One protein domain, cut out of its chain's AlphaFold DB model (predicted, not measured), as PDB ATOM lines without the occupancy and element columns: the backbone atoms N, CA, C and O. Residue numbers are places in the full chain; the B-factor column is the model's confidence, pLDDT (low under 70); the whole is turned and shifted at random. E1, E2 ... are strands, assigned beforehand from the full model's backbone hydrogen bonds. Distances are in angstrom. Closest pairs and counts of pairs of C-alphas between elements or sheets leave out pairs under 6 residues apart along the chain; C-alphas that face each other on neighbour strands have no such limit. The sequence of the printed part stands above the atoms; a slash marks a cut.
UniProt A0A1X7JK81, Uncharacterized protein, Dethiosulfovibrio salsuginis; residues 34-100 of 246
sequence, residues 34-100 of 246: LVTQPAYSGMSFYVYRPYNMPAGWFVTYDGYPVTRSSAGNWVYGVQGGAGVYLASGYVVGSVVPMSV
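Overview. This is residues 34 to 100 of the 246 residues of an uncharacterized protein of Dethiosulfovibrio salsuginis (UniProt A0A1X7JK81). One strongly twisted antiparallel sheet of six short strands winds as a row of hairpins, its strands' lines turning by 125 degrees from E1 to E6. It is a meander, each strand the antiparallel neighbour of the one before, in the order E1 E2 E3 E4 E5 E6. The printed part has 67 residues, under half in named strands, and no named helix; its class is all strand. It is compact, radius of gyration of the C-alphas 11.3 A, spanning 36 by 24 by 24 A.

Along the chain. E1, residues 34 to 36, 7.0 A, begins at C-alpha 34 (19.574, -42.762, 44.389). E2 is residues 44 to 48, 13.5 A; E3, 57 to 60, 10.3 A; E4, 65 to 68, 10.8 A; E5, 74 to 79, 16.2 A. E6, residues 85 to 91, 15.4 A, ends at C-alpha 91 (14.474, -41.990, 28.747).

Arrangement. N 67 and O 75 of hairpin E4 and E5 are 3.0 A apart, within hydrogen-bond range, as are N 78 and O 86 of E5 and E6, 2.9 A; N 58 and O 66 of E3 and E4, 2.9 A; N 48 and O 59 of E2 and E3, 2.9 A; and N 35 and O 45 of E1 and E2, 2.9 A. Edge strands E1 and E6 are apart.

Size, cuts and confidence. The farthest C-alphas, Gly 42 and Ala 82, are 36.3 A apart. The printed part has no cut and no long link; no printed residue is under 70 in pLDDT.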
ATOM      1  N   LEU A  34      19.605 -41.590  45.258       91.00
ATOM      2  CA  LEU A  34      19.574 -42.762  44.389       91.00
ATOM      3  C   LEU A  34      18.137 -43.013  43.921       91.00
ATOM      4  O   LEU A  34      17.232 -43.191  44.738       91.00
ATOM      5  N   VAL A  35      17.927 -43.051  42.609       91.56
ATOM      6  CA  VAL A  35      16.617 -43.293  41.998       91.56
ATOM      7  C   VAL A  35      16.683 -44.469  41.035       91.56
ATOM      8  O   VAL A  35      17.703 -44.719  40.398       91.56
ATOM      9  N   THR A  36      15.575 -45.190  40.909       90.94
ATOM     10  CA  THR A  36      15.423 -46.295  39.958       90.94
ATOM     11  C   THR A  36      14.837 -45.791  38.644       90.94
ATOM     12  O   THR A  36      13.933 -44.950  38.668       90.94
ATOM     13  N   GLN A  37      15.273 -46.347  37.515       91.19
ATOM     14  CA  GLN A  37      14.661 -46.138  36.204       91.19
ATOM     15  C   GLN A  37      13.669 -47.277  35.907       91.19
ATOM     16  O   GLN A  37      14.111 -48.366  35.550       91.19
ATOM     17  N   PRO A  38      12.340 -47.065  36.009       83.38
ATOM     18  CA  PRO A  38      11.365 -48.147  35.832       83.38
ATOM     19  C   PRO A  38      11.400 -48.789  34.442       83.38
ATOM     20  O   PRO A  38      11.082 -49.964  34.307       83.38
ATOM     21  N   ALA A  39      11.818 -48.035  33.421       78.31
ATOM     22  CA  ALA A  39      11.954 -48.515  32.051       78.31
ATOM     23  C   ALA A  39      12.981 -49.646  31.863       78.31
ATOM     24  O   ALA A  39      12.907 -50.352  30.857       78.31
ATOM     25  N   TYR A  40      13.950 -49.783  32.775       78.75
ATOM     26  CA  TYR A  40      15.009 -50.787  32.690       78.75
ATOM     27  C   TYR A  40      15.163 -51.488  34.036       78.75
ATOM     28  O   TYR A  40      15.593 -50.885  35.021       78.75
ATOM     29  N   SER A  41      14.831 -52.779  34.074       71.81
ATOM     30  CA  SER A  41      14.881 -53.565  35.309       71.81
ATOM     31  C   SER A  41      16.264 -53.494  35.968       71.81
ATOM     32  O   SER A  41      17.289 -53.743  35.334       71.81
ATOM     33  N   GLY A  42      16.293 -53.117  37.249       77.00
ATOM     34  CA  GLY A  42      17.515 -53.010  38.050       77.00
ATOM     35  C   GLY A  42      18.381 -51.770  37.789       77.00
ATOM     36  O   GLY A  42      19.364 -51.575  38.505       77.00
ATOM     37  N   MET A  43      18.041 -50.901  36.828       86.62
ATOM     38  CA  MET A  43      18.814 -49.680  36.597       86.62
ATOM     39  C   MET A  43      18.515 -48.638  37.680       86.62
ATOM     40  O   MET A  43      17.369 -48.230  37.877       86.62
ATOM     41  N   SER A  44      19.568 -48.164  38.343       90.44
ATOM     42  CA  SER A  44      19.511 -47.037  39.277       90.44
ATOM     43  C   SER A  44      20.602 -46.025  38.958       90.44
ATOM     44  O   SER A  44      21.656 -46.384  38.435       90.44
ATOM     45  N   PHE A  45      20.347 -44.758  39.258       92.38
ATOM     46  CA  PHE A  45      21.298 -43.670  39.060       92.38
ATOM     47  C   PHE A  45      21.071 -42.574  40.101       92.38
ATOM     48  O   PHE A  45      20.011 -42.500  40.720       92.38
ATOM     49  N   TYR A  46      22.082 -41.740  40.323       91.75
ATOM     50  CA  TYR A  46      21.991 -40.638  41.274       91.75
ATOM     51  C   TYR A  46      21.480 -39.373  40.596       91.75
ATOM     52  O   TYR A  46      21.921 -39.016  39.499       91.75
ATOM     53  N   VAL A  47      20.592 -38.676  41.295       93.19
ATOM     54  CA  VAL A  47      20.144 -37.332  40.940       93.19
ATOM     55  C   VAL A  47      20.278 -36.411  42.137       93.19
ATOM     56  O   VAL A  47      20.094 -36.828  43.274       93.19
ATOM     57  N   TYR A  48      20.554 -35.143  41.900       91.38
ATOM     58  CA  TYR A  48      20.523 -34.114  42.934       91.38
ATOM     59  C   TYR A  48      19.783 -32.895  42.405       91.38
ATOM     60  O   TYR A  48      19.566 -32.748  41.201       91.38
ATOM     61  N   ARG A  49      19.352 -32.016  43.304       89.44
ATOM     62  CA  ARG A  49      18.638 -30.795  42.929       89.44
ATOM     63  C   ARG A  49      19.459 -29.569  43.329       89.44
ATOM     64  O   ARG A  49      19.450 -29.211  44.505       89.44
ATOM     65  N   PRO A  50      20.159 -28.922  42.381       85.56
ATOM     66  CA  PRO A  50      20.772 -27.619  42.613       85.56
ATOM     67  C   PRO A  50      19.747 -26.581  43.080       85.56
ATOM     68  O   PRO A  50      18.574 -26.654  42.711       85.56
ATOM     69  N   TYR A  51      20.194 -25.572  43.832       80.56
ATOM     70  CA  TYR A  51      19.320 -24.514  44.350       80.56
ATOM     71  C   TYR A  51      18.532 -23.773  43.253       80.56
ATOM     72  O   TYR A  51      17.351 -23.474  43.418       80.56
ATOM     73  N   ASN A  52      19.167 -23.514  42.109       80.75
ATOM     74  CA  ASN A  52      18.561 -22.839  40.959       80.75
ATOM     75  C   ASN A  52      17.691 -23.763  40.085       80.75
ATOM     76  O   ASN A  52      17.125 -23.303  39.093       80.75
ATOM     77  N   MET A  53      17.576 -25.050  40.424       86.88
ATOM     78  CA  MET A  53      16.795 -25.999  39.639       86.88
ATOM     79  C   MET A  53      15.303 -25.890  39.996       86.88
ATOM     80  O   MET A  53      14.957 -25.929  41.183       86.88
ATOM     81  N   PRO A  54      14.381 -25.793  39.019       88.75
ATOM     82  CA  PRO A  54      12.949 -25.731  39.305       88.75
ATOM     83  C   PRO A  54      12.440 -26.939  40.109       88.75
ATOM     84  O   PRO A  54      13.075 -27.993  40.177       88.75
ATOM     85  N   ALA A  55      11.287 -26.794  40.761       88.50
ATOM     86  CA  ALA A  55      10.660 -27.918  41.454       88.50
ATOM     87  C   ALA A  55      10.295 -29.030  40.453       88.50
ATOM     88  O   ALA A  55       9.878 -28.750  39.330       88.50
ATOM     89  N   GLY A  56      10.479 -30.292  40.850       90.31
ATOM     90  CA  GLY A  56      10.266 -31.454  39.976       90.31
ATOM     91  C   GLY A  56      11.393 -31.721  38.967       90.31
ATOM     92  O   GLY A  56      11.342 -32.722  38.252       90.31
ATOM     93  N   TRP A  57      12.417 -30.867  38.933       93.38
ATOM     94  CA  TRP A  57      13.603 -31.024  38.101       93.38
ATOM     95  C   TRP A  57      14.832 -31.340  38.950       93.38
ATOM     96  O   TRP A  57      15.026 -30.786  40.033       93.38
ATOM     97  N   PHE A  58      15.664 -32.230  38.427       94.06
ATOM     98  CA  PHE A  58      16.898 -32.694  39.047       94.06
ATOM     99  C   PHE A  58      18.014 -32.726  38.007       94.06
ATOM    100  O   PHE A  58      17.777 -32.511  36.820       94.06
ATOM    101  N   VAL A  59      19.231 -32.994  38.453       92.94
ATOM    102  CA  VAL A  59      20.420 -33.087  37.615       92.94
ATOM    103  C   VAL A  59      21.100 -34.422  37.896       92.94
ATOM    104  O   VAL A  59      21.199 -34.838  39.053       92.94
ATOM    105  N   THR A  60      21.519 -35.123  36.846       92.50
ATOM    106  CA  THR A  60      22.342 -36.335  36.961       92.50
ATOM    107  C   THR A  60      23.766 -35.981  37.390       92.50
ATOM    108  O   THR A  60      24.181 -34.827  37.316       92.50
ATOM    109  N   TYR A  61      24.551 -36.962  37.838       85.06
ATOM    110  CA  TYR A  61      25.938 -36.716  38.262       85.06
ATOM    111  C   TYR A  61      26.799 -36.027  37.182       85.06
ATOM    112  O   TYR A  61      27.589 -35.140  37.485       85.06
ATOM    113  N   ASP A  62      26.585 -36.378  35.917       85.88
ATOM    114  CA  ASP A  62      27.228 -35.814  34.725       85.88
ATOM    115  C   ASP A  62      26.608 -34.487  34.235       85.88
ATOM    116  O   ASP A  62      27.008 -33.956  33.202       85.88
ATOM    117  N   GLY A  63      25.669 -33.907  34.990       89.62
ATOM    118  CA  GLY A  63      25.215 -32.530  34.796       89.62
ATOM    119  C   GLY A  63      23.985 -32.359  33.904       89.62
ATOM    120  O   GLY A  63      23.617 -31.221  33.617       89.62
ATOM    121  N   TYR A  64      23.317 -33.431  33.472       93.88
ATOM    122  CA  TYR A  64      22.149 -33.320  32.595       93.88
ATOM    123  C   TYR A  64      20.850 -33.120  33.383       93.88
ATOM    124  O   TYR A  64      20.606 -33.831  34.364       93.88
ATOM    125  N   PRO A  65      19.979 -32.183  32.963       94.75
ATOM    126  CA  PRO A  65      18.681 -31.993  33.591       94.75
ATOM    127  C   PRO A  65      17.804 -33.225  33.353       94.75
ATOM    128  O   PRO A  65      17.759 -33.767  32.249       94.75
ATOM    129  N   VAL A  66      17.075 -33.655  34.378       96.31
ATOM    130  CA  VAL A  66      16.146 -34.785  34.320       96.31
ATOM    131  C   VAL A  66      14.885 -34.493  35.119       96.31
ATOM    132  O   VAL A  66      14.891 -33.757  36.107       96.31
ATOM    133  N   THR A  67      13.784 -35.103  34.699       96.00
ATOM    134  CA  THR A  67      12.514 -35.055  35.421       96.00
ATOM    135  C   THR A  67      11.795 -36.392  35.316       96.00
ATOM    136  O   THR A  67      12.134 -37.240  34.485       96.00
ATOM    137  N   ARG A  68      10.801 -36.594  36.177       94.19
ATOM    138  CA  ARG A  68       9.967 -37.789  36.172       94.19
ATOM    139  C   ARG A  68       8.715 -37.522  35.341       94.19
ATOM    140  O   ARG A  68       7.982 -36.575  35.608       94.19
ATOM    141  N   SER A  69       8.469 -38.354  34.335       90.06
ATOM    142  CA  SER A  69       7.247 -38.283  33.532       90.06
ATOM    143  C   SER A  69       6.021 -38.721  34.339       90.06
ATOM    144  O   SER A  69       6.144 -39.326  35.407       90.06
ATOM    145  N   SER A  70       4.818 -38.472  33.813       84.88
ATOM    146  CA  SER A  70       3.560 -38.930  34.424       84.88
ATOM    147  C   SER A  70       3.476 -40.454  34.570       84.88
ATOM    148  O   SER A  70       2.841 -40.944  35.497       84.88
ATOM    149  N   ALA A  71       4.162 -41.202  33.701       82.44
ATOM    150  CA  ALA A  71       4.303 -42.657  33.785       82.44
ATOM    151  C   ALA A  71       5.388 -43.107  34.787       82.44
ATOM    152  O   ALA A  71       5.693 -44.289  34.894       82.44
ATOM    153  N   GLY A  72       6.026 -42.178  35.503       87.88
ATOM    154  CA  GLY A  72       7.040 -42.486  36.507       87.88
ATOM    155  C   GLY A  72       8.447 -42.734  35.955       87.88
ATOM    156  O   GLY A  72       9.359 -42.930  36.760       87.88
ATOM    157  N   ASN A  73       8.639 -42.692  34.631       91.88
ATOM    158  CA  ASN A  73       9.941 -42.861  33.982       91.88
ATOM    159  C   ASN A  73      10.781 -41.590  34.088       91.88
ATOM    160  O   ASN A  73      10.263 -40.485  33.920       91.88
ATOM    161  N   TRP A  74      12.082 -41.743  34.317       95.69
ATOM    162  CA  TRP A  74      12.999 -40.608  34.284       95.69
ATOM    163  C   TRP A  74      13.383 -40.288  32.846       95.69
ATOM    164  O   TRP A  74      13.818 -41.172  32.103       95.69
ATOM    165  N   VAL A  75      13.236 -39.025  32.462       96.56
ATOM    166  CA  VAL A  75      13.549 -38.526  31.119       96.56
ATOM    167  C   VAL A  75      14.524 -37.361  31.203       96.56
ATOM    168  O   VAL A  75      14.485 -36.583  32.161       96.56
ATOM    169  N   TYR A  76      15.393 -37.237  30.201       96.81
ATOM    170  CA  TYR A  76      16.254 -36.064  30.072       96.81
ATOM    171  C   TYR A  76      15.418 -34.812  29.805       96.81
ATOM    172  O   TYR A  76      14.335 -34.889  29.222       96.81
ATOM    173  N   GLY A  77      15.924 -33.661  30.218       94.38
ATOM    174  CA  GLY A  77      15.373 -32.351  29.914       94.38
ATOM    175  C   GLY A  77      16.090 -31.678  28.757       94.38
ATOM    176  O   GLY A  77      17.265 -31.931  28.500       94.38
ATOM    177  N   VAL A  78      15.381 -30.770  28.104       92.19
ATOM    178  CA  VAL A  78      15.958 -29.769  27.206       92.19
ATOM    179  C   VAL A  78      15.706 -28.387  27.788       92.19
ATOM    180  O   VAL A  78      14.670 -28.142  28.416       92.19
ATOM    181  N   GLN A  79      16.657 -27.481  27.590       86.00
ATOM    182  CA  GLN A  79      16.477 -26.090  27.970       86.00
ATOM    183  C   GLN A  79      15.605 -25.404  26.912       86.00
ATOM    184  O   GLN A  79      15.953 -25.347  25.734       86.00
ATOM    185  N   GLY A  80      14.435 -24.936  27.328       79.75
ATOM    186  CA  GLY A  80      13.563 -24.085  26.532       79.75
ATOM    187  C   GLY A  80      13.974 -22.612  26.607       79.75
ATOM    188  O   GLY A  80      15.022 -22.246  27.143       79.75
ATOM    189  N   GLY A  81      13.112 -21.738  26.085       75.31
ATOM    190  CA  GLY A  81      13.295 -20.292  26.211       75.31
ATOM    191  C   GLY A  81      13.216 -19.815  27.667       75.31
ATOM    192  O   GLY A  81      12.515 -20.404  28.489       75.31
ATOM    193  N   ALA A  82      13.927 -18.727  27.979       72.56
ATOM    194  CA  ALA A  82      13.856 -18.020  29.266       72.56
ATOM    195  C   ALA A  82      14.154 -18.875  30.522       72.56
ATOM    196  O   ALA A  82      13.630 -18.600  31.598       72.56
ATOM    197  N   GLY A  83      15.000 -19.907  30.405       71.12
ATOM    198  CA  GLY A  83      15.414 -20.735  31.548       71.12
ATOM    199  C   GLY A  83      14.387 -21.787  31.987       71.12
ATOM    200  O   GLY A  83      14.548 -22.393  33.044       71.12
ATOM    201  N   VAL A  84      13.346 -22.023  31.184       84.88
ATOM    202  CA  VAL A  84      12.369 -23.097  31.409       84.88
ATOM    203  C   VAL A  84      12.954 -24.431  30.945       84.88
ATOM    204  O   VAL A  84      13.550 -24.500  29.877       84.88
ATOM    205  N   TYR A  85      12.747 -25.506  31.705       90.38
ATOM    206  CA  TYR A  85      13.083 -26.866  31.274       90.38
ATOM    207  C   TYR A  85      11.846 -27.592  30.752       90.38
ATOM    208  O   TYR A  85      10.770 -27.521  31.352       90.38
ATOM    209  N   LEU A  86      12.011 -28.317  29.649       92.38
ATOM    210  CA  LEU A  86      10.979 -29.161  29.053       92.38
ATOM    211  C   LEU A  86      11.444 -30.614  29.065       92.38
ATOM    212  O   LEU A  86      12.612 -30.902  28.807       92.38
ATOM    213  N   ALA A  87      10.531 -31.536  29.368       93.44
ATOM    214  CA  ALA A  87      10.813 -32.961  29.272       93.44
ATOM    215  C   ALA A  87      11.118 -33.328  27.815       93.44
ATOM    216  O   ALA A  87      10.345 -33.012  26.910       93.44
ATOM    217  N   SER A  88      12.246 -33.994  27.591       93.75
ATOM    218  CA  SER A  88      12.554 -34.592  26.297       93.75
ATOM    219  C   SER A  88      11.808 -35.919  26.123       93.75
ATOM    220  O   SER A  88      11.258 -36.479  27.073       93.75
ATOM    221  N   GLY A  89      11.843 -36.461  24.906       92.88
ATOM    222  CA  GLY A  89      11.378 -37.820  24.635       92.88
ATOM    223  C   GLY A  89      12.404 -38.914  24.950       92.88
ATOM    224  O   GLY A  89      12.136 -40.070  24.643       92.88
ATOM    225  N   TYR A  90      13.571 -38.599  25.523       95.69
ATOM    226  CA  TYR A  90      14.624 -39.584  25.795       95.69
ATOM    227  C   TYR A  90      14.583 -40.054  27.242       95.69
ATOM    228  O   TYR A  90      14.798 -39.275  28.172       95.69
ATOM    229  N   VAL A  91      14.376 -41.354  27.430       95.06
ATOM    230  CA  VAL A  91      14.474 -41.990  28.747       95.06
ATOM    231  C   VAL A  91      15.933 -41.986  29.215       95.06
ATOM    232  O   VAL A  91      16.844 -42.241  28.424       95.06
ATOM    233  N   VAL A  92      16.185 -41.692  30.492       94.19
ATOM    234  CA  VAL A  92      17.549 -41.714  31.054       94.19
ATOM    235  C   VAL A  92      18.145 -43.114  30.896       94.19
ATOM    236  O   VAL A  92      17.506 -44.094  31.273       94.19
ATOM    237  N   GLY A  93      19.344 -43.197  30.309       90.00
ATOM    238  CA  GLY A  93      20.006 -44.453  29.919       90.00
ATOM    239  C   GLY A  93      19.751 -44.922  28.479       90.00
ATOM    240  O   GLY A  93      20.460 -45.800  27.995       90.00
ATOM    241  N   SER A  94      18.786 -44.331  27.763       91.38
ATOM    242  CA  SER A  94      18.428 -44.745  26.390       91.38
ATOM    243  C   SER A  94      19.387 -44.252  25.300       91.38
ATOM    244  O   SER A  94      19.406 -44.795  24.190       91.38
ATOM    245  N   VAL A  95      20.147 -43.200  25.604       91.31
ATOM    246  CA  VAL A  95      21.075 -42.503  24.710       91.31
ATOM    247  C   VAL A  95      22.308 -42.063  25.486       91.31
ATOM    248  O   VAL A  95      22.250 -41.876  26.701       91.31
ATOM    249  N   VAL A  96      23.403 -41.849  24.759       90.25
ATOM    250  CA  VAL A  96      24.566 -41.111  25.251       90.25
ATOM    251  C   VAL A  96      24.234 -39.616  25.124       90.25
ATOM    252  O   VAL A  96      24.088 -39.144  23.999       90.25
ATOM    253  N   PRO A  97      24.061 -38.851  26.219       90.25
ATOM    254  CA  PRO A  97      23.509 -37.494  26.128       90.25
ATOM    255  C   PRO A  97      24.326 -36.552  25.239       90.25
ATOM    256  O   PRO A  97      23.762 -35.859  24.400       90.25
ATOM    257  N   MET A  98      25.657 -36.617  25.327       89.31
ATOM    258  CA  MET A  98      26.575 -35.832  24.491       89.31
ATOM    259  C   MET A  98      26.456 -36.103  22.980       89.31
ATOM    260  O   MET A  98      26.897 -35.278  22.184       89.31
ATOM    261  N   SER A  99      25.855 -37.223  22.555       87.06
ATOM    262  CA  SER A  99      25.587 -37.487  21.133       87.06
ATOM    263  C   SER A  99      24.247 -36.918  20.653       87.06
ATOM    264  O   SER A  99      23.889 -37.110  19.492       87.06
ATOM    265  N   VAL A 100      23.471 -36.275  21.532       89.50
ATOM    266  CA  VAL A 100      22.160 -35.694  21.228       89.50
ATOM    267  C   VAL A 100      22.245 -34.175  21.441       89.50
ATOM    268  O   VAL A 100      22.151 -33.725  22.578       89.50
TER     269      VAL A 100